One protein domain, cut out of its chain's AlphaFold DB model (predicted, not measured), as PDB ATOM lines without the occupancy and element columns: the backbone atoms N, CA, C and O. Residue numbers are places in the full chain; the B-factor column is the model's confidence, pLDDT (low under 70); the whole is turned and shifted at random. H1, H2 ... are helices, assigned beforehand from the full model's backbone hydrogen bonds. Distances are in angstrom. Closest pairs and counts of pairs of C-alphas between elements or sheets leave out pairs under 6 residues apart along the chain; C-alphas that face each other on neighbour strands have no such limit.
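AT A GLANCE: This is residues 313 to 409 and 439 to 502 of the 528 residues of an uncharacterized protein of Puccinia triticina (isolate 1-1 / race 1 (BBBD)) (UniProt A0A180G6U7). A long helical hairpin, H1 and H2, makes one end of an elongated model, with the short helix H3 at its base. Beyond it a second, uneven hairpin of the short H4 and the long H5 carries the length on to the other end, while the short helices H6, H7 and H8 lie with long loops around that half. The printed part has 161 residues with eight named helices, H1 to H8 in order along the chain, and no named strand; its class is all helix. It is only just loose, close to compact, with a radius of gyration of the C-alphas of 18.7 A and spans of 64 by 36 by 27 A.

HOW THE PARTS SIT: H1, residues 314 to 334, and H2, residues 341 to 360, form a helical hairpin; they touch, closest at the C-alphas of Glu 332 and Phe 344, 5.6 A apart, and run opposite ways at a shallow tilt of 21 degrees. H3, residues 362 to 369, touches H1 at residues 314 to 318 alone, about perpendicular at 82 degrees, with the closest C-alphas, those of Pro 315 and Thr 368, 3.8 A apart. H4, residues 375 to 382, and H5, residues 384 to 408, form the second helical hairpin, opposite ways at a shallow tilt of 13 degrees; the closest C-alphas, those of Phe 379 and Val 387, are 6.0 A apart, and H5 touches H4 with residues 386 to 390 alone. H6, residues 451 to 456, only just touches H4, with 3 pairs of C-alphas within 8 A, the closest being Arg 375 and Asn 456 at 6.2 A. H7, residues 468 to 476, touches no helix. H8, residues 489 to 492, touches H5 at residues 398 to 405 alone, closest at the C-alphas of Arg 401 and Ile 490, 5.7 A apart. In H3, H6 and H7 every O i to N i+4 pair is within hydrogen-bond range; in H1 it is 15 of 17, in H2 14 of 16, in H4 3 of 4 and in H5 19 of 21, and H8 is too short for such a pair.

IN THESE COORDINATES: H1 is 31.0 A long from first to last C-alpha and begins at C-alpha 314, (-141.940, 41.697, 107.878). H2 is 30.0 A long and H5 36.3 A, ending at C-alpha 408, (-127.078, 24.969, 125.109). H8 ends at C-alpha 492, (-137.358, 33.020, 119.129).

THE WHOLE: The two C-alphas farthest apart, those of Ser 337 and Trp 409, are 66.0 A apart. Residues 410 to 438 are not printed, and C-alphas 409 and 439 are 33.9 A apart across the cut. The links H6 to H7 and H7 to H8 are long. The mean pLDDT of the printed part is 73.2; residues 439 to 451 and 475 to 502 are among those under 70.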
ATOM      1  N   LYS A 313    -144.758  42.774 110.954       79.94
ATOM      2  CA  LYS A 313    -145.093  43.158 109.564       79.94
ATOM      3  C   LYS A 313    -144.149  42.570 108.519       79.94
ATOM      4  O   LYS A 313    -144.593  42.379 107.387       79.94
ATOM      5  N   LEU A 314    -142.892  42.248 108.858       79.25
ATOM      6  CA  LEU A 314    -141.940  41.697 107.878       79.25
ATOM      7  C   LEU A 314    -142.449  40.444 107.133       79.25
ATOM      8  O   LEU A 314    -142.299  40.410 105.912       79.25
ATOM      9  N   PRO A 315    -143.140  39.478 107.780       82.62
ATOM     10  CA  PRO A 315    -143.701  38.320 107.084       82.62
ATOM     11  C   PRO A 315    -144.676  38.651 105.945       82.62
ATOM     12  O   PRO A 315    -144.907  37.815 105.071       82.62
ATOM     13  N   MET A 316    -145.250  39.858 105.940       83.81
ATOM     14  CA  MET A 316    -146.242  40.301 104.960       83.81
ATOM     15  C   MET A 316    -145.626  40.976 103.730       83.81
ATOM     16  O   MET A 316    -146.348  41.181 102.759       83.81
ATOM     17  N   VAL A 317    -144.336  41.331 103.747       85.69
ATOM     18  CA  VAL A 317    -143.701  42.190 102.724       85.69
ATOM     19  C   VAL A 317    -143.845  41.612 101.316       85.69
ATOM     20  O   VAL A 317    -144.408  42.277 100.448       85.69
ATOM     21  N   LEU A 318    -143.419  40.362 101.100       88.62
ATOM     22  CA  LEU A 318    -143.501  39.713  99.784       88.62
ATOM     23  C   LEU A 318    -144.955  39.587  99.316       88.62
ATOM     24  O   LEU A 318    -145.279  39.979  98.200       88.62
ATOM     25  N   TYR A 319    -145.855  39.138 100.199       90.94
ATOM     26  CA  TYR A 319    -147.289  39.060  99.908       90.94
ATOM     27  C   TYR A 319    -147.885  40.422  99.508       90.94
ATOM     28  O   TYR A 319    -148.693  40.488  98.585       90.94
ATOM     29  N   LYS A 320    -147.497  41.522 100.168       88.31
ATOM     30  CA  LYS A 320    -147.993  42.864  99.829       88.31
ATOM     31  C   LYS A 320    -147.464  43.372  98.494       88.31
ATOM     32  O   LYS A 320    -148.266  43.903  97.736       88.31
ATOM     33  N   TYR A 321    -146.182  43.175  98.187       90.56
ATOM     34  CA  TYR A 321    -145.631  43.556  96.884       90.56
ATOM     35  C   TYR A 321    -146.235  42.739  95.737       90.56
ATOM     36  O   TYR A 321    -146.613  43.329  94.731       90.56
ATOM     37  N   ILE A 322    -146.408  41.423  95.908       93.44
ATOM     38  CA  ILE A 322    -147.074  40.560  94.920       93.44
ATOM     39  C   ILE A 322    -148.517  41.040  94.679       93.44
ATOM     40  O   ILE A 322    -148.890  41.289  93.540       93.44
ATOM     41  N   ARG A 323    -149.305  41.271  95.742       91.75
ATOM     42  CA  ARG A 323    -150.689  41.775  95.619       91.75
ATOM     43  C   ARG A 323    -150.781  43.171  95.001       91.75
ATOM     44  O   ARG A 323    -151.750  43.450  94.309       91.75
ATOM     45  N   LEU A 324    -149.827  44.059  95.289       90.56
ATOM     46  CA  LEU A 324    -149.773  45.384  94.668       90.56
ATOM     47  C   LEU A 324    -149.463  45.265  93.174       90.56
ATOM     48  O   LEU A 324    -150.097  45.946  92.379       90.56
ATOM     49  N   LEU A 325    -148.523  44.393  92.806       93.44
ATOM     50  CA  LEU A 325    -148.157  44.153  91.417       93.44
ATOM     51  C   LEU A 325    -149.331  43.568  90.616       93.44
ATOM     52  O   LEU A 325    -149.677  44.142  89.592       93.44
ATOM     53  N   GLU A 326    -149.999  42.531  91.138       93.75
ATOM     54  CA  GLU A 326    -151.241  41.970  90.570       93.75
ATOM     55  C   GLU A 326    -152.288  43.079  90.325       93.75
ATOM     56  O   GLU A 326    -152.836  43.196  89.233       93.75
ATOM     57  N   ASN A 327    -152.527  43.949  91.317       92.69
ATOM     58  CA  ASN A 327    -153.479  45.060  91.192       92.69
ATOM     59  C   ASN A 327    -153.061  46.112  90.151       92.69
ATOM     60  O   ASN A 327    -153.931  46.725  89.536       92.69
ATOM     61  N   LEU A 328    -151.760  46.374  89.995       93.25
ATOM     62  CA  LEU A 328    -151.250  47.323  89.005       93.25
ATOM     63  C   LEU A 328    -151.367  46.760  87.588       93.25
ATOM     64  O   LEU A 328    -151.795  47.491  86.709       93.25
ATOM     65  N   GLU A 329    -151.045  45.482  87.386       94.31
ATOM     66  CA  GLU A 329    -151.137  44.807  86.085       94.31
ATOM     67  C   GLU A 329    -152.603  44.680  85.620       94.31
ATOM     68  O   GLU A 329    -152.897  44.911  84.451       94.31
ATOM     69  N   CYS A 330    -153.559  44.435  86.530       93.50
ATOM     70  CA  CYS A 330    -154.989  44.538  86.195       93.50
ATOM     71  C   CYS A 330    -155.401  45.972  85.820       93.50
ATOM     72  O   CYS A 330    -156.058  46.181  84.805       93.50
ATOM     73  N   LYS A 331    -154.996  46.971  86.617       93.69
ATOM     74  CA  LYS A 331    -155.356  48.378  86.369       93.69
ATOM     75  C   LYS A 331    -154.692  48.972  85.125       93.69
ATOM     76  O   LYS A 331    -155.241  49.911  84.569       93.69
ATOM     77  N   GLU A 332    -153.545  48.445  84.702       94.44
ATOM     78  CA  GLU A 332    -152.889  48.791  83.437       94.44
ATOM     79  C   GLU A 332    -153.765  48.388  82.246       94.44
ATOM     80  O   GLU A 332    -154.040  49.222  81.386       94.44
ATOM     81  N   ALA A 333    -154.290  47.157  82.252       92.69
ATOM     82  CA  ALA A 333    -155.210  46.668  81.225       92.69
ATOM     83  C   ALA A 333    -156.552  47.431  81.208       92.69
ATOM     84  O   ALA A 333    -157.083  47.716  80.138       92.69
ATOM     85  N   ASP A 334    -157.077  47.813  82.379       91.75
ATOM     86  CA  ASP A 334    -158.286  48.649  82.486       91.75
ATOM     87  C   ASP A 334    -158.054  50.111  82.039       91.75
ATOM     88  O   ASP A 334    -159.013  50.840  81.774       91.75
ATOM     89  N   ALA A 335    -156.797  50.572  81.997       90.88
ATOM     90  CA  ALA A 335    -156.427  51.961  81.724       90.88
ATOM     91  C   ALA A 335    -155.991  52.229  80.274       90.88
ATOM     92  O   ALA A 335    -155.655  53.376  79.966       90.88
ATOM     93  N   THR A 336    -156.005  51.230  79.388       91.38
ATOM     94  CA  THR A 336    -155.677  51.401  77.964       91.38
ATOM     95  C   THR A 336    -156.512  52.513  77.320       91.38
ATOM     96  O   THR A 336    -157.728  52.584  77.502       91.38
ATOM     97  N   SER A 337    -155.863  53.392  76.551       88.12
ATOM     98  CA  SER A 337    -156.449  54.598  75.938       88.12
ATOM     99  C   SER A 337    -157.001  55.647  76.921       88.12
ATOM    100  O   SER A 337    -157.749  56.536  76.513       88.12
ATOM    101  N   THR A 338    -156.624  55.599  78.204       89.00
ATOM    102  CA  THR A 338    -156.937  56.661  79.182       89.00
ATOM    103  C   THR A 338    -155.740  57.599  79.399       89.00
ATOM    104  O   THR A 338    -154.594  57.178  79.226       89.00
ATOM    105  N   PRO A 339    -155.943  58.834  79.906       87.00
ATOM    106  CA  PRO A 339    -154.845  59.728  80.301       87.00
ATOM    107  C   PRO A 339    -153.907  59.167  81.385       87.00
ATOM    108  O   PRO A 339    -152.896  59.795  81.703       87.00
ATOM    109  N   LEU A 340    -154.250  58.024  81.996       88.81
ATOM    110  CA  LEU A 340    -153.456  57.382  83.040       88.81
ATOM    111  C   LEU A 340    -152.564  56.244  82.523       88.81
ATOM    112  O   LEU A 340    -151.617  55.894  83.222       88.81
ATOM    113  N   GLU A 341    -152.811  55.706  81.325       89.94
ATOM    114  CA  GLU A 341    -152.048  54.598  80.720       89.94
ATOM    115  C   GLU A 341    -150.514  54.697  80.904       89.94
ATOM    116  O   GLU A 341    -149.933  53.769  81.477       89.94
ATOM    117  N   PRO A 342    -149.832  55.814  80.555       88.38
ATOM    118  CA  PRO A 342    -148.367  55.882  80.615       88.38
ATOM    119  C   PRO A 342    -147.764  55.792  82.029       88.38
ATOM    120  O   PRO A 342    -146.548  55.661  82.156       88.38
ATOM    121  N   MET A 343    -148.559  55.858  83.107       88.56
ATOM    122  CA  MET A 343    -148.022  55.760  84.475       88.56
ATOM    123  C   MET A 343    -147.839  54.324  84.970       88.56
ATOM    124  O   MET A 343    -147.065  54.105  85.908       88.56
ATOM    125  N   PHE A 344    -148.541  53.351  84.382       90.56
ATOM    126  CA  PHE A 344    -148.562  51.984  84.905       90.56
ATOM    127  C   PHE A 344    -147.233  51.263  84.695       90.56
ATOM    128  O   PHE A 344    -146.663  50.784  85.678       90.56
ATOM    129  N   ALA A 345    -146.664  51.298  83.489       90.44
ATOM    130  CA  ALA A 345    -145.364  50.689  83.217       90.44
ATOM    131  C   ALA A 345    -144.239  51.192  84.162       90.44
ATOM    132  O   ALA A 345    -143.556  50.350  84.761       90.44
ATOM    133  N   PRO A 346    -144.068  52.509  84.429       88.12
ATOM    134  CA  PRO A 346    -143.166  53.001  85.476       88.12
ATOM    135  C   PRO A 346    -143.488  52.483  86.889       88.12
ATOM    136  O   PRO A 346    -142.575  52.043  87.596       88.12
ATOM    137  N   MET A 347    -144.760  52.489  87.315       88.12
ATOM    138  CA  MET A 347    -145.167  51.990  88.642       88.12
ATOM    139  C   MET A 347    -144.885  50.490  88.807       88.12
ATOM    140  O   MET A 347    -144.394  50.060  89.855       88.12
ATOM    141  N   ILE A 348    -145.149  49.698  87.770       91.38
ATOM    142  CA  ILE A 348    -144.902  48.256  87.709       91.38
ATOM    143  C   ILE A 348    -143.397  47.972  87.736       91.38
ATOM    144  O   ILE A 348    -142.951  47.144  88.533       91.38
ATOM    145  N   ARG A 349    -142.596  48.706  86.950       91.94
ATOM    146  CA  ARG A 349    -141.123  48.626  86.935       91.94
ATOM    147  C   ARG A 349    -140.530  48.888  88.324       91.94
ATOM    148  O   ARG A 349    -139.733  48.090  88.815       91.94
ATOM    149  N   ILE A 350    -140.966  49.959  88.991       84.38
ATOM    150  CA  ILE A 350    -140.515  50.312  90.348       84.38
ATOM    151  C   ILE A 350    -140.975  49.264  91.375       84.38
ATOM    152  O   ILE A 350    -140.189  48.841  92.225       84.38
ATOM    153  N   THR A 351    -142.218  48.784  91.284       86.44
ATOM    154  CA  THR A 351    -142.744  47.742  92.185       86.44
ATOM    155  C   THR A 351    -141.968  46.428  92.035       86.44
ATOM    156  O   THR A 351    -141.616  45.811  93.041       86.44
ATOM    157  N   LYS A 352    -141.610  46.041  90.801       91.25
ATOM    158  CA  LYS A 352    -140.743  44.889  90.502       91.25
ATOM    159  C   LYS A 352    -139.323  45.070  91.070       91.25
ATOM    160  O   LYS A 352    -138.831  44.141  91.708       91.25
ATOM    161  N   LYS A 353    -138.708  46.262  90.957       86.81
ATOM    162  CA  LYS A 353    -137.403  46.594  91.586       86.81
ATOM    163  C   LYS A 353    -137.431  46.377  93.108       86.81
ATOM    164  O   LYS A 353    -136.563  45.702  93.654       86.81
ATOM    165  N   TYR A 354    -138.456  46.882  93.798       82.75
ATOM    166  CA  TYR A 354    -138.567  46.711  95.253       82.75
ATOM    167  C   TYR A 354    -138.946  45.287  95.692       82.75
ATOM    168  O   TYR A 354    -138.496  44.852  96.754       82.75
ATOM    169  N   LEU A 355    -139.711  44.537  94.892       87.44
ATOM    170  CA  LEU A 355    -139.959  43.112  95.141       87.44
ATOM    171  C   LEU A 355    -138.665  42.287  95.026       87.44
ATOM    172  O   LEU A 355    -138.417  41.431  95.876       87.44
ATOM    173  N   ASP A 356    -137.820  42.574  94.032       87.75
ATOM    174  CA  ASP A 356    -136.506  41.941  93.870       87.75
ATOM    175  C   ASP A 356    -135.570  42.247  95.057       87.75
ATOM    176  O   ASP A 356    -134.979  41.336  95.640       87.75
ATOM    177  N   PHE A 357    -135.513  43.501  95.520       82.81
ATOM    178  CA  PHE A 357    -134.798  43.849  96.756       82.81
ATOM    179  C   PHE A 357    -135.358  43.118  97.988       82.81
ATOM    180  O   PHE A 357    -134.594  42.634  98.827       82.81
ATOM    181  N   ALA A 358    -136.684  42.991  98.099       83.44
ATOM    182  CA  ALA A 358    -137.324  42.302  99.214       83.44
ATOM    183  C   ALA A 358    -137.017  40.794  99.222       83.44
ATOM    184  O   ALA A 358    -136.679  40.258 100.275       83.44
ATOM    185  N   VAL A 359    -137.073  40.104  98.075       87.12
ATOM    186  CA  VAL A 359    -136.735  38.668  97.994       87.12
ATOM    187  C   VAL A 359    -135.224  38.421  98.096       87.12
ATOM    188  O   VAL A 359    -134.799  37.353  98.531       87.12
ATOM    189  N   LYS A 360    -134.380  39.411  97.788       85.25
ATOM    190  CA  LYS A 360    -132.938  39.365  98.083       85.25
ATOM    191  C   LYS A 360    -132.615  39.505  99.574       85.25
ATOM    192  O   LYS A 360    -131.541  39.078  99.982       85.25
ATOM    193  N   CYS A 361    -133.524  39.990 100.418       81.31
ATOM    194  CA  CYS A 361    -133.282  40.104 101.858       81.31
ATOM    195  C   CYS A 361    -133.558  38.785 102.610       81.31
ATOM    196  O   CYS A 361    -134.711  38.373 102.747       81.31
ATOM    197  N   ASP A 362    -132.517  38.162 103.179       83.00
ATOM    198  CA  ASP A 362    -132.634  36.911 103.958       83.00
ATOM    199  C   ASP A 362    -133.656  37.027 105.098       83.00
ATOM    200  O   ASP A 362    -134.477  36.138 105.315       83.00
ATOM    201  N   MET A 363    -133.662  38.172 105.788       78.19
ATOM    202  CA  MET A 363    -134.596  38.458 106.878       78.19
ATOM    203  C   MET A 363    -136.055  38.444 106.413       78.19
ATOM    204  O   MET A 363    -136.918  37.950 107.137       78.19
ATOM    205  N   VAL A 364    -136.335  38.963 105.213       80.38
ATOM    206  CA  VAL A 364    -137.680  38.953 104.620       80.38
ATOM    207  C   VAL A 364    -138.077  37.529 104.237       80.38
ATOM    208  O   VAL A 364    -139.183  37.114 104.578       80.38
ATOM    209  N   ILE A 365    -137.176  36.758 103.612       84.31
ATOM    210  CA  ILE A 365    -137.421  35.341 103.297       84.31
ATOM    211  C   ILE A 365    -137.774  34.565 104.569       84.31
ATOM    212  O   ILE A 365    -138.833  33.939 104.629       84.31
ATOM    213  N   LEU A 366    -136.915  34.630 105.592       81.38
ATOM    214  CA  LEU A 366    -137.100  33.898 106.845       81.38
ATOM    215  C   LEU A 366    -138.399  34.322 107.542       81.38
ATOM    216  O   LEU A 366    -139.199  33.467 107.911       81.38
ATOM    217  N   ALA A 367    -138.677  35.625 107.655       81.50
ATOM    218  CA  ALA A 367    -139.922  36.115 108.247       81.50
ATOM    219  C   ALA A 367    -141.169  35.603 107.513       81.50
ATOM    220  O   ALA A 367    -142.115  35.140 108.148       81.50
ATOM    221  N   THR A 368    -141.177  35.678 106.180       85.00
ATOM    222  CA  THR A 368    -142.303  35.230 105.358       85.00
ATOM    223  C   THR A 368    -142.474  33.712 105.428       85.00
ATOM    224  O   THR A 368    -143.601  33.243 105.566       85.00
ATOM    225  N   PHE A 369    -141.386  32.938 105.431       85.62
ATOM    226  CA  PHE A 369    -141.435  31.488 105.621       85.62
ATOM    227  C   PHE A 369    -142.023  31.086 106.985       85.62
ATOM    228  O   PHE A 369    -142.819  30.150 107.064       85.62
ATOM    229  N   LEU A 370    -141.686  31.814 108.055       83.12
ATOM    230  CA  LEU A 370    -142.178  31.572 109.420       83.12
ATOM    231  C   LEU A 370    -143.623  32.029 109.672       83.12
ATOM    232  O   LEU A 370    -144.122  31.923 110.793       83.12
ATOM    233  N   HIS A 371    -144.312  32.510 108.640       83.94
ATOM    234  CA  HIS A 371    -145.744  32.752 108.690       83.94
ATOM    235  C   HIS A 371    -146.513  31.462 108.348       83.94
ATOM    236  O   HIS A 371    -146.393  30.972 107.216       83.94
ATOM    237  N   PRO A 372    -147.371  30.935 109.242       81.44
ATOM    238  CA  PRO A 372    -148.061  29.664 109.005       81.44
ATOM    239  C   PRO A 372    -148.997  29.682 107.786       81.44
ATOM    240  O   PRO A 372    -149.212  28.639 107.170       81.44
ATOM    241  N   ALA A 373    -149.488  30.864 107.383       83.75
ATOM    242  CA  ALA A 373    -150.279  31.025 106.159       83.75
ATOM    243  C   ALA A 373    -149.472  30.979 104.852       83.75
ATOM    244  O   ALA A 373    -150.081  30.805 103.806       83.75
ATOM    245  N   TRP A 374    -148.143  31.152 104.874       84.81
ATOM    246  CA  TRP A 374    -147.322  31.239 103.654       84.81
ATOM    247  C   TRP A 374    -146.421  30.015 103.478       84.81
ATOM    248  O   TRP A 374    -146.475  29.348 102.442       84.81
ATOM    249  N   ARG A 375    -145.598  29.727 104.499       85.06
ATOM    250  CA  ARG A 375    -144.585  28.657 104.515       85.06
ATOM    251  C   ARG A 375    -143.752  28.634 103.222       85.06
ATOM    252  O   ARG A 375    -143.506  29.679 102.622       85.06
ATOM    253  N   MET A 376    -143.307  27.458 102.772       89.00
ATOM    254  CA  MET A 376    -142.647  27.302 101.466       89.00
ATOM    255  C   MET A 376    -143.595  27.583 100.277       89.00
ATOM    256  O   MET A 376    -143.139  27.927  99.189       89.00
ATOM    257  N   MET A 377    -144.914  27.468 100.475       87.69
ATOM    258  CA  MET A 377    -145.907  27.474  99.394       87.69
ATOM    259  C   MET A 377    -146.084  28.826  98.692       87.69
ATOM    260  O   MET A 377    -146.364  28.857  97.493       87.69
ATOM    261  N   LEU A 378    -145.891  29.946  99.398       90.88
ATOM    262  CA  LEU A 378    -145.865  31.262  98.750       90.88
ATOM    263  C   LEU A 378    -144.687  31.365  97.768       90.88
ATOM    264  O   LEU A 378    -144.853  31.867  96.658       90.88
ATOM    265  N   PHE A 379    -143.514  30.855  98.151       93.69
ATOM    266  CA  PHE A 379    -142.325  30.895  97.304       93.69
ATOM    267  C   PHE A 379    -142.472  29.982  96.087       93.69
ATOM    268  O   PHE A 379    -142.204  30.422  94.976       93.69
ATOM    269  N   THR A 380    -142.962  28.749  96.264       91.81
ATOM    270  CA  THR A 380    -143.140  27.815  95.140       91.81
ATOM    271  C   THR A 380    -144.192  28.275  94.138       91.81
ATOM    272  O   THR A 380    -143.976  28.098  92.947       91.81
ATOM    273  N   LYS A 381    -145.296  28.896  94.580       91.38
ATOM    274  CA  LYS A 381    -146.351  29.363  93.662       91.38
ATOM    275  C   LYS A 381    -146.126  30.750  93.052       91.38
ATOM    276  O   LYS A 381    -146.706  31.026  92.008       91.38
ATOM    277  N   ARG A 382    -145.389  31.653  93.713       93.19
ATOM    278  CA  ARG A 382    -145.283  33.069  93.287       93.19
ATOM    279  C   ARG A 382    -143.859  33.581  93.065       93.19
ATOM    280  O   ARG A 382    -143.698  34.646  92.483       93.19
ATOM    281  N   LEU A 383    -142.833  32.866  93.525       92.62
ATOM    282  CA  LEU A 383    -141.425  33.284  93.463       92.62
ATOM    283  C   LEU A 383    -140.520  32.106  93.057       92.62
ATOM    284  O   LEU A 383    -139.420  31.955  93.587       92.62
ATOM    285  N   GLU A 384    -140.984  31.268  92.124       93.12
ATOM    286  CA  GLU A 384    -140.360  29.986  91.752       93.12
ATOM    287  C   GLU A 384    -138.853  30.107  91.465       93.12
ATOM    288  O   GLU A 384    -138.051  29.341  92.000       93.12
ATOM    289  N   LYS A 385    -138.452  31.156  90.732       93.62
ATOM    290  CA  LYS A 385    -137.050  31.480  90.405       93.62
ATOM    291  C   LYS A 385    -136.133  31.617  91.632       93.62
ATOM    292  O   LYS A 385    -134.929  31.417  91.517       93.62
ATOM    293  N   HIS A 386    -136.683  31.951  92.800       93.19
ATOM    294  CA  HIS A 386    -135.938  32.127  94.050       93.19
ATOM    295  C   HIS A 386    -136.012  30.904  94.981       93.19
ATOM    296  O   HIS A 386    -135.288  30.861  95.974       93.19
ATOM    297  N   VAL A 387    -136.841  29.896  94.672       94.44
ATOM    298  CA  VAL A 387    -137.030  28.695  95.508       94.44
ATOM    299  C   VAL A 387    -135.722  27.964  95.845       94.44
ATOM    300  O   VAL A 387    -135.603  27.558  97.002       94.44
ATOM    301  N   PRO A 388    -134.732  27.797  94.937       95.50
ATOM    302  CA  PRO A 388    -133.463  27.150  95.281       95.50
ATOM    303  C   PRO A 388    -132.741  27.854  96.439       95.50
ATOM    304  O   PRO A 388    -132.522  27.236  97.480       95.50
ATOM    305  N   ARG A 389    -132.506  29.169  96.319       94.75
ATOM    306  CA  ARG A 389    -131.885  29.987  97.375       94.75
ATOM    307  C   ARG A 389    -132.719  30.021  98.658       94.75
ATOM    308  O   ARG A 389    -132.169  29.994  99.752       94.75
ATOM    309  N   VAL A 390    -134.048  30.082  98.550       91.50
ATOM    310  CA  VAL A 390    -134.938  30.065  99.723       91.50
ATOM    311  C   VAL A 390    -134.804  28.741 100.488       91.50
ATOM    312  O   VAL A 390    -134.696  28.755 101.713       91.50
ATOM    313  N   LYS A 391    -134.762  27.599  99.786       92.12
ATOM    314  CA  LYS A 391    -134.542  26.275 100.394       92.12
ATOM    315  C   LYS A 391    -133.169  26.164 101.052       92.12
ATOM    316  O   LYS A 391    -133.097  25.656 102.169       92.12
ATOM    317  N   GLU A 392    -132.121  26.631 100.382       92.50
ATOM    318  CA  GLU A 392    -130.747  26.671 100.892       92.50
ATOM    319  C   GLU A 392    -130.674  27.473 102.199       92.50
ATOM    320  O   GLU A 392    -130.447  26.885 103.258       92.50
ATOM    321  N   LEU A 393    -131.051  28.757 102.163       86.19
ATOM    322  CA  LEU A 393    -131.057  29.659 103.319       86.19
ATOM    323  C   LEU A 393    -131.827  29.087 104.521       86.19
ATOM    324  O   LEU A 393    -131.351  29.154 105.655       86.19
ATOM    325  N   ILE A 394    -133.021  28.527 104.297       84.88
ATOM    326  CA  ILE A 394    -133.833  27.932 105.373       84.88
ATOM    327  C   ILE A 394    -133.146  26.688 105.951       84.88
ATOM    328  O   ILE A 394    -133.145  26.504 107.169       84.88
ATOM    329  N   THR A 395    -132.557  25.844 105.102       85.75
ATOM    330  CA  THR A 395    -131.896  24.600 105.524       85.75
ATOM    331  C   THR A 395    -130.636  24.893 106.333       85.75
ATOM    332  O   THR A 395    -130.446  24.303 107.398       85.75
ATOM    333  N   GLU A 396    -129.811  25.838 105.879       85.56
ATOM    334  CA  GLU A 396    -128.615  26.292 106.591       85.56
ATOM    335  C   GLU A 396    -128.978  26.940 107.927       85.56
ATOM    336  O   GLU A 396    -128.532  26.469 108.975       85.56
ATOM    337  N   THR A 397    -129.887  27.923 107.915       79.00
ATOM    338  CA  THR A 397    -130.374  28.599 109.131       79.00
ATOM    339  C   THR A 397    -130.897  27.584 110.152       79.00
ATOM    340  O   THR A 397    -130.564  27.655 111.337       79.00
ATOM    341  N   PHE A 398    -131.694  26.603 109.714       76.44
ATOM    342  CA  PHE A 398    -132.243  25.582 110.605       76.44
ATOM    343  C   PHE A 398    -131.163  24.636 111.155       76.44
ATOM    344  O   PHE A 398    -131.183  24.305 112.343       76.44
ATOM    345  N   LYS A 399    -130.190  24.236 110.324       78.88
ATOM    346  CA  LYS A 399    -129.050  23.402 110.731       78.88
ATOM    347  C   LYS A 399    -128.188  24.115 111.776       78.88
ATOM    348  O   LYS A 399    -127.951  23.547 112.840       78.88
ATOM    349  N   GLU A 400    -127.795  25.363 111.528       76.38
ATOM    350  CA  GLU A 400    -127.035  26.182 112.483       76.38
ATOM    351  C   GLU A 400    -127.749  26.309 113.833       76.38
ATOM    352  O   GLU A 400    -127.146  26.106 114.891       76.38
ATOM    353  N   ARG A 401    -129.055  26.618 113.816       68.12
ATOM    354  CA  ARG A 401    -129.856  26.721 115.043       68.12
ATOM    355  C   ARG A 401    -129.911  25.411 115.817       68.12
ATOM    356  O   ARG A 401    -129.801  25.428 117.044       68.12
ATOM    357  N   LYS A 402    -130.078  24.286 115.117       70.94
ATOM    358  CA  LYS A 402    -130.152  22.953 115.725       70.94
ATOM    359  C   LYS A 402    -128.862  22.603 116.469       70.94
ATOM    360  O   LYS A 402    -128.944  22.060 117.569       70.94
ATOM    361  N   GLU A 403    -127.697  22.949 115.920       74.75
ATOM    362  CA  GLU A 403    -126.415  22.750 116.610       74.75
ATOM    363  C   GLU A 403    -126.234  23.702 117.802       74.75
ATOM    364  O   GLU A 403    -125.831  23.263 118.879       74.75
ATOM    365  N   ILE A 404    -126.634  24.972 117.673       68.88
ATOM    366  CA  ILE A 404    -126.588  25.931 118.790       68.88
ATOM    367  C   ILE A 404    -127.441  25.453 119.973       68.88
ATOM    368  O   ILE A 404    -126.967  25.487 121.106       68.88
ATOM    369  N   ILE A 405    -128.650  24.932 119.749       63.59
ATOM    370  CA  ILE A 405    -129.478  24.426 120.857       63.59
ATOM    371  C   ILE A 405    -128.957  23.123 121.460       63.59
ATOM    372  O   ILE A 405    -129.019  22.977 122.676       63.59
ATOM    373  N   LYS A 406    -128.370  22.211 120.672       70.69
ATOM    374  CA  LYS A 406    -127.660  21.051 121.244       70.69
ATOM    375  C   LYS A 406    -126.520  21.479 122.176       70.69
ATOM    376  O   LYS A 406    -126.303  20.821 123.186       70.69
ATOM    377  N   SER A 407    -125.811  22.564 121.845       71.06
ATOM    378  CA  SER A 407    -124.728  23.098 122.687       71.06
ATOM    379  C   SER A 407    -125.226  23.776 123.969       71.06
ATOM    380  O   SER A 407    -124.513  23.778 124.966       71.06
ATOM    381  N   LEU A 408    -126.452  24.315 123.955       64.19
ATOM    382  CA  LEU A 408    -127.078  24.969 125.109       64.19
ATOM    383  C   LEU A 408    -127.837  23.987 126.019       64.19
ATOM    384  O   LEU A 408    -128.012  24.277 127.197       64.19
ATOM    385  N   TRP A 409    -128.296  22.843 125.496       59.00
ATOM    386  CA  TRP A 409    -129.089  21.870 126.255       59.00
ATOM    387  C   TRP A 409    -128.754  20.408 125.881       59.00
ATOM    388  O   TRP A 409    -129.294  19.875 124.901       59.00
ATOM    389  N   TYR A 439    -153.635  25.437 102.440       66.62
ATOM    390  CA  TYR A 439    -153.901  24.273 103.284       66.62
ATOM    391  C   TYR A 439    -154.387  23.059 102.486       66.62
ATOM    392  O   TYR A 439    -155.255  23.205 101.620       66.62
ATOM    393  N   PRO A 440    -153.870  21.850 102.776       54.50
ATOM    394  CA  PRO A 440    -154.364  20.638 102.145       54.50
ATOM    395  C   PRO A 440    -155.800  20.348 102.597       54.50
ATOM    396  O   PRO A 440    -156.116  20.377 103.788       54.50
ATOM    397  N   LYS A 441    -156.668  19.991 101.645       48.44
ATOM    398  CA  LYS A 441    -157.889  19.237 101.956       48.44
ATOM    399  C   LYS A 441    -157.428  17.820 102.306       48.44
ATOM    400  O   LYS A 441    -156.788  17.190 101.473       48.44
ATOM    401  N   PHE A 442    -157.660  17.383 103.544       37.19
ATOM    402  CA  PHE A 442    -157.012  16.207 104.141       37.19
ATOM    403  C   PHE A 442    -156.969  14.963 103.234       37.19
ATOM    404  O   PHE A 442    -158.003  14.370 102.938       37.19
ATOM    405  N   SER A 443    -155.757  14.493 102.927       34.59
ATOM    406  CA  SER A 443    -155.502  13.122 102.479       34.59
ATOM    407  C   SER A 443    -154.181  12.595 103.052       34.59
ATOM    408  O   SER A 443    -153.103  12.980 102.620       34.59
ATOM    409  N   GLN A 444    -154.324  11.694 104.029       37.16
ATOM    410  CA  GLN A 444    -153.348  10.727 104.554       37.16
ATOM    411  C   GLN A 444    -151.993  11.233 105.102       37.16
ATOM    412  O   GLN A 444    -151.205  11.915 104.455       37.16
ATOM    413  N   ALA A 445    -151.693  10.825 106.338       38.75
ATOM    414  CA  ALA A 445    -150.456  11.174 107.025       38.75
ATOM    415  C   ALA A 445    -149.251  10.417 106.439       38.75
ATOM    416  O   ALA A 445    -149.026   9.249 106.755       38.75
ATOM    417  N   ALA A 446    -148.440  11.106 105.637       41.03
ATOM    418  CA  ALA A 446    -147.058  10.698 105.412       41.03
ATOM    419  C   ALA A 446    -146.276  10.743 106.739       41.03
ATOM    420  O   ALA A 446    -146.522  11.603 107.592       41.03
ATOM    421  N   VAL A 447    -145.308   9.840 106.910       46.66
ATOM    422  CA  VAL A 447    -144.387   9.871 108.054       46.66
ATOM    423  C   VAL A 447    -143.415  11.037 107.852       46.66
ATOM    424  O   VAL A 447    -142.426  10.927 107.133       46.66
ATOM    425  N   LEU A 448    -143.751  12.185 108.442       51.28
ATOM    426  CA  LEU A 448    -142.960  13.415 108.386       51.28
ATOM    427  C   LEU A 448    -141.756  13.257 109.325       51.28
ATOM    428  O   LEU A 448    -141.912  13.278 110.548       51.28
ATOM    429  N   ASN A 449    -140.572  13.060 108.745       54.62
ATOM    430  CA  ASN A 449    -139.362  12.630 109.447       54.62
ATOM    431  C   ASN A 449    -138.589  13.798 110.072       54.62
ATOM    432  O   ASN A 449    -137.802  13.594 110.999       54.62
ATOM    433  N   THR A 450    -138.813  15.028 109.600       66.31
ATOM    434  CA  THR A 450    -138.212  16.233 110.187       66.31
ATOM    435  C   THR A 450    -139.244  17.256 110.658       66.31
ATOM    436  O   THR A 450    -140.364  17.354 110.158       66.31
ATOM    437  N   GLU A 451    -138.853  18.076 111.636       66.31
ATOM    438  CA  GLU A 451    -139.696  19.160 112.163       66.31
ATOM    439  C   GLU A 451    -140.007  20.220 111.084       66.31
ATOM    440  O   GLU A 451    -141.088  20.808 111.069       66.31
ATOM    441  N   LEU A 452    -139.089  20.401 110.126       73.31
ATOM    442  CA  LEU A 452    -139.240  21.299 108.981       73.31
ATOM    443  C   LEU A 452    -140.228  20.751 107.934       73.31
ATOM    444  O   LEU A 452    -141.029  21.518 107.396       73.31
ATOM    445  N   GLU A 453    -140.225  19.439 107.674       73.19
ATOM    446  CA  GLU A 453    -141.281  18.769 106.896       73.19
ATOM    447  C   GLU A 453    -142.633  18.897 107.599       73.19
ATOM    448  O   GLU A 453    -143.621  19.280 106.972       73.19
ATOM    449  N   ARG A 454    -142.681  18.648 108.916       72.62
ATOM    450  CA  ARG A 454    -143.916  18.776 109.699       72.62
ATOM    451  C   ARG A 454    -144.484  20.190 109.632       72.62
ATOM    452  O   ARG A 454    -145.681  20.328 109.400       72.62
ATOM    453  N   TYR A 455    -143.659  21.225 109.771       79.62
ATOM    454  CA  TYR A 455    -144.112  22.604 109.589       79.62
ATOM    455  C   TYR A 455    -144.655  22.841 108.171       79.62
ATOM    456  O   TYR A 455    -145.756  23.364 108.016       79.62
ATOM    457  N   ASN A 456    -143.930  22.408 107.132       77.25
ATOM    458  CA  ASN A 456    -144.335  22.603 105.735       77.25
ATOM    459  C   ASN A 456    -145.547  21.768 105.290       77.25
ATOM    460  O   ASN A 456    -146.184  22.140 104.309       77.25
ATOM    461  N   SER A 457    -145.910  20.703 106.012       72.62
ATOM    462  CA  SER A 457    -147.086  19.861 105.721       72.62
ATOM    463  C   SER A 457    -148.429  20.607 105.725       72.62
ATOM    464  O   SER A 457    -149.436  20.074 105.268       72.62
ATOM    465  N   GLY A 458    -148.469  21.828 106.267       68.50
ATOM    466  CA  GLY A 458    -149.686  22.628 106.365       68.50
ATOM    467  C   GLY A 458    -150.532  22.339 107.607       68.50
ATOM    468  O   GLY A 458    -151.521  23.042 107.815       68.50
ATOM    469  N   MET A 459    -150.147  21.372 108.454       63.81
ATOM    470  CA  MET A 459    -150.832  21.119 109.729       63.81
ATOM    471  C   MET A 459    -150.897  22.382 110.604       63.81
ATOM    472  O   MET A 459    -150.010  23.240 110.566       63.81
ATOM    473  N   PHE A 460    -151.974  22.478 111.393       66.06
ATOM    474  CA  PHE A 460    -152.345  23.652 112.191       66.06
ATOM    475  C   PHE A 460    -152.436  24.929 111.330       66.06
ATOM    476  O   PHE A 460    -151.520  25.757 111.331       66.06
ATOM    477  N   PRO A 461    -153.521  25.085 110.548       73.69
ATOM    478  CA  PRO A 461    -153.717  26.260 109.713       73.69
ATOM    479  C   PRO A 461    -153.880  27.542 110.540       73.69
ATOM    480  O   PRO A 461    -154.369  27.530 111.666       73.69
ATOM    481  N   MET A 462    -153.497  28.664 109.937       78.56
ATOM    482  CA  MET A 462    -153.716  30.023 110.427       78.56
ATOM    483  C   MET A 462    -154.133  30.923 109.261       78.56
ATOM    484  O   MET A 462    -153.531  30.889 108.185       78.56
ATOM    485  N   GLU A 463    -155.142  31.763 109.447       76.56
ATOM    486  CA  GLU A 463    -155.520  32.711 108.404       76.56
ATOM    487  C   GLU A 463    -154.459  33.794 108.164       76.56
ATOM    488  O   GLU A 463    -153.647  34.123 109.025       76.56
ATOM    489  N   ARG A 464    -154.527  34.434 106.992       78.19
ATOM    490  CA  ARG A 464    -153.639  35.536 106.567       78.19
ATOM    491  C   ARG A 464    -153.686  36.776 107.479       78.19
ATOM    492  O   ARG A 464    -152.821  37.640 107.362       78.19
ATOM    493  N   LYS A 465    -154.728  36.899 108.313       78.06
ATOM    494  CA  LYS A 465    -154.928  37.959 109.319       78.06
ATOM    495  C   LYS A 465    -154.705  37.458 110.763       78.06
ATOM    496  O   LYS A 465    -154.862  38.248 111.686       78.06
ATOM    497  N   GLY A 466    -154.399  36.170 110.957       78.00
ATOM    498  CA  GLY A 466    -154.239  35.560 112.277       78.00
ATOM    499  C   GLY A 466    -153.000  36.058 113.022       78.00
ATOM    500  O   GLY A 466    -152.039  36.536 112.414       78.00
ATOM    501  N   ASP A 467    -153.023  35.939 114.346       81.62
ATOM    502  CA  ASP A 467    -151.893  36.319 115.190       81.62
ATOM    503  C   ASP A 467    -150.783  35.258 115.118       81.62
ATOM    504  O   ASP A 467    -150.861  34.188 115.725       81.62
ATOM    505  N   VAL A 468    -149.732  35.592 114.367       79.88
ATOM    506  CA  VAL A 468    -148.514  34.789 114.197       79.88
ATOM    507  C   VAL A 468    -147.861  34.456 115.540       79.88
ATOM    508  O   VAL A 468    -147.389  33.336 115.724       79.88
ATOM    509  N   LEU A 469    -147.811  35.408 116.477       78.62
ATOM    510  CA  LEU A 469    -147.128  35.224 117.756       78.62
ATOM    511  C   LEU A 469    -147.952  34.337 118.686       78.62
ATOM    512  O   LEU A 469    -147.392  33.431 119.298       78.62
ATOM    513  N   ALA A 470    -149.273  34.518 118.725       80.00
ATOM    514  CA  ALA A 470    -150.162  33.616 119.456       80.00
ATOM    515  C   ALA A 470    -150.148  32.191 118.868       80.00
ATOM    516  O   ALA A 470    -150.091  31.222 119.627       80.00
ATOM    517  N   TRP A 471    -150.137  32.047 117.534       81.19
ATOM    518  CA  TRP A 471    -150.032  30.740 116.874       81.19
ATOM    519  C   TRP A 471    -148.737  30.027 117.251       81.19
ATOM    520  O   TRP A 471    -148.774  28.858 117.639       81.19
ATOM    521  N   TRP A 472    -147.597  30.727 117.200       75.94
ATOM    522  CA  TRP A 472    -146.328  30.153 117.639       75.94
ATOM    523  C   TRP A 472    -146.376  29.817 119.134       75.94
ATOM    524  O   TRP A 472    -146.135  28.664 119.468       75.94
ATOM    525  N   LYS A 473    -146.796  30.734 120.018       75.69
ATOM    526  CA  LYS A 473    -146.938  30.493 121.469       75.69
ATOM    527  C   LYS A 473    -147.677  29.184 121.783       75.69
ATOM    528  O   LYS A 473    -147.183  28.373 122.565       75.69
ATOM    529  N   VAL A 474    -148.838  28.963 121.161       71.31
ATOM    530  CA  VAL A 474    -149.657  27.751 121.360       71.31
ATOM    531  C   VAL A 474    -149.010  26.516 120.728       71.31
ATOM    532  O   VAL A 474    -149.073  25.440 121.310       71.31
ATOM    533  N   SER A 475    -148.325  26.661 119.591       66.62
ATOM    534  CA  SER A 475    -147.618  25.557 118.919       66.62
ATOM    535  C   SER A 475    -146.360  25.068 119.659       66.62
ATOM    536  O   SER A 475    -145.750  24.090 119.230       66.62
ATOM    537  N   ILE A 476    -145.957  25.746 120.741       55.19
ATOM    538  CA  ILE A 476    -144.738  25.472 121.528       55.19
ATOM    539  C   ILE A 476    -145.072  25.017 122.943       55.19
ATOM    540  O   ILE A 476    -144.365  24.183 123.510       55.19
ATOM    541  N   LEU A 477    -146.111  25.605 123.544       40.62
ATOM    542  CA  LEU A 477    -146.495  25.284 124.910       40.62
ATOM    543  C   LEU A 477    -146.882  23.796 125.013       40.62
ATOM    544  O   LEU A 477    -147.628  23.297 124.170       40.62
ATOM    545  N   PRO A 478    -146.401  23.071 126.041       38.38
ATOM    546  CA  PRO A 478    -146.586  21.628 126.158       38.38
ATOM    547  C   PRO A 478    -147.996  21.258 126.653       38.38
ATOM    548  O   PRO A 478    -148.168  20.662 127.713       38.38
ATOM    549  N   SER A 479    -149.025  21.569 125.865       31.45
ATOM    550  CA  SER A 479    -150.371  21.011 126.011       31.45
ATOM    551  C   SER A 479    -150.511  19.781 125.111       31.45
ATOM    552  O   SER A 479    -150.749  19.919 123.913       31.45
ATOM    553  N   SER A 480    -150.300  18.595 125.702       32.44
ATOM    554  CA  SER A 480    -150.502  17.225 125.166       32.44
ATOM    555  C   SER A 480    -149.845  16.818 123.828       32.44
ATOM    556  O   SER A 480    -149.752  15.625 123.546       32.44
ATOM    557  N   LEU A 481    -149.301  17.742 123.034       35.16
ATOM    558  CA  LEU A 481    -148.654  17.485 121.740       35.16
ATOM    559  C   LEU A 481    -147.130  17.318 121.863       35.16
ATOM    560  O   LEU A 481    -146.331  18.116 121.368       35.16
ATOM    561  N   ALA A 482    -146.710  16.220 122.491       33.56
ATOM    562  CA  ALA A 482    -145.305  15.824 122.561       33.56
ATOM    563  C   ALA A 482    -144.763  15.391 121.179       33.56
ATOM    564  O   ALA A 482    -144.754  14.205 120.855       33.56
ATOM    565  N   SER A 483    -144.346  16.347 120.332       36.06
ATOM    566  CA  SER A 483    -143.372  16.127 119.230       36.06
ATOM    567  C   SER A 483    -142.949  17.377 118.418       36.06
ATOM    568  O   SER A 483    -142.386  17.209 117.339       36.06
ATOM    569  N   SER A 484    -143.149  18.618 118.891       42.09
ATOM    570  CA  SER A 484    -142.482  19.796 118.281       42.09
ATOM    571  C   SER A 484    -141.915  20.815 119.292       42.09
ATOM    572  O   SER A 484    -142.229  22.000 119.208       42.09
ATOM    573  N   PRO A 485    -141.068  20.418 120.267       37.88
ATOM    574  CA  PRO A 485    -140.607  21.339 121.308       37.88
ATOM    575  C   PRO A 485    -139.504  22.299 120.842       37.88
ATOM    576  O   PRO A 485    -138.918  22.971 121.684       37.88
ATOM    577  N   ARG A 486    -139.096  22.283 119.560       45.75
ATOM    578  CA  ARG A 486    -137.796  22.839 119.163       45.75
ATOM    579  C   ARG A 486    -137.863  23.945 118.122       45.75
ATOM    580  O   ARG A 486    -137.246  24.961 118.403       45.75
ATOM    581  N   VAL A 487    -138.590  23.847 117.000       39.81
ATOM    582  CA  VAL A 487    -138.531  24.846 115.894       39.81
ATOM    583  C   VAL A 487    -138.660  26.297 116.360       39.81
ATOM    584  O   VAL A 487    -137.934  27.149 115.863       39.81
ATOM    585  N   ALA A 488    -139.537  26.614 117.308       37.78
ATOM    586  CA  ALA A 488    -139.724  28.007 117.697       37.78
ATOM    587  C   ALA A 488    -138.793  28.468 118.829       37.78
ATOM    588  O   ALA A 488    -138.354  29.611 118.793       37.78
ATOM    589  N   ASP A 489    -138.411  27.608 119.779       38.88
ATOM    590  CA  ASP A 489    -137.333  27.945 120.725       38.88
ATOM    591  C   ASP A 489    -135.976  28.062 119.974       38.88
ATOM    592  O   ASP A 489    -135.176  28.947 120.280       38.88
ATOM    593  N   ILE A 490    -135.791  27.293 118.884       40.53
ATOM    594  CA  ILE A 490    -134.756  27.434 117.827       40.53
ATOM    595  C   ILE A 490    -134.752  28.835 117.198       40.53
ATOM    596  O   ILE A 490    -133.680  29.314 116.822       40.53
ATOM    597  N   LEU A 491    -135.903  29.500 117.083       36.25
ATOM    598  CA  LEU A 491    -136.057  30.740 116.309       36.25
ATOM    599  C   LEU A 491    -136.299  32.002 117.147       36.25
ATOM    600  O   LEU A 491    -136.065  33.098 116.644       36.25
ATOM    601  N   LEU A 492    -136.791  31.885 118.384       39.03
ATOM    602  CA  LEU A 492    -137.358  33.020 119.129       39.03
ATOM    603  C   LEU A 492    -136.772  33.231 120.532       39.03
ATOM    604  O   LEU A 492    -136.881  34.345 121.035       39.03
ATOM    605  N   LYS A 493    -136.110  32.229 121.133       36.59
ATOM    606  CA  LYS A 493    -135.527  32.319 122.493       36.59
ATOM    607  C   LYS A 493    -134.026  32.000 122.582       36.59
ATOM    608  O   LYS A 493    -133.509  31.714 123.652       36.59
ATOM    609  N   SER A 494    -133.308  32.007 121.458       34.59
ATOM    610  CA  SER A 494    -131.862  31.736 121.432       34.59
ATOM    611  C   SER A 494    -131.055  33.022 121.255       34.59
ATOM    612  O   SER A 494    -131.253  33.756 120.282       34.59
ATOM    613  N   GLU A 495    -130.045  33.223 122.108       34.50
ATOM    614  CA  GLU A 495    -129.066  34.327 122.082       34.50
ATOM    615  C   GLU A 495    -128.457  34.643 120.699       34.50
ATOM    616  O   GLU A 495    -127.850  35.700 120.511       34.50
ATOM    617  N   LYS A 496    -128.550  33.757 119.690       33.66
ATOM    618  CA  LYS A 496    -127.704  33.825 118.481       33.66
ATOM    619  C   LYS A 496    -128.387  33.973 117.103       33.66
ATOM    620  O   LYS A 496    -127.615  34.166 116.169       33.66
ATOM    621  N   LEU A 497    -129.719  34.020 116.940       34.12
ATOM    622  CA  LEU A 497    -130.412  34.460 115.686       34.12
ATOM    623  C   LEU A 497    -131.457  35.547 116.012       34.12
ATOM    624  O   LEU A 497    -131.844  35.621 117.173       34.12
ATOM    625  N   PRO A 498    -131.900  36.415 115.084       30.66
ATOM    626  CA  PRO A 498    -133.008  37.330 115.351       30.66
ATOM    627  C   PRO A 498    -134.303  36.562 115.628       30.66
ATOM    628  O   PRO A 498    -134.602  35.596 114.929       30.66
ATOM    629  N   ALA A 499    -135.085  37.048 116.593       29.53
ATOM    630  CA  ALA A 499    -136.497  36.702 116.717       29.53
ATOM    631  C   ALA A 499    -137.255  37.023 115.413       29.53
ATOM    632  O   ALA A 499    -136.723  37.746 114.561       29.53
ATOM    633  N   LEU A 500    -138.508  36.541 115.290       31.33
ATOM    634  CA  LEU A 500    -139.451  36.922 114.222       31.33
ATOM    635  C   LEU A 500    -139.247  38.401 113.881       31.33
ATOM    636  O   LEU A 500    -139.448  39.228 114.771       31.33
ATOM    637  N   PRO A 501    -138.770  38.749 112.670       35.12
ATOM    638  CA  PRO A 501    -138.152  40.051 112.480       35.12
ATOM    639  C   PRO A 501    -139.129  41.187 112.779       35.12
ATOM    640  O   PRO A 501    -140.069  41.438 112.020       35.12
ATOM    641  N   ASN A 502    -138.873  41.866 113.902       35.53
ATOM    642  CA  ASN A 502    -139.739  42.861 114.535       35.53
ATOM    643  C   ASN A 502    -139.739  44.205 113.787       35.53
ATOM    644  O   ASN A 502    -139.671  45.279 114.375       35.53
TER     645      ASN A 502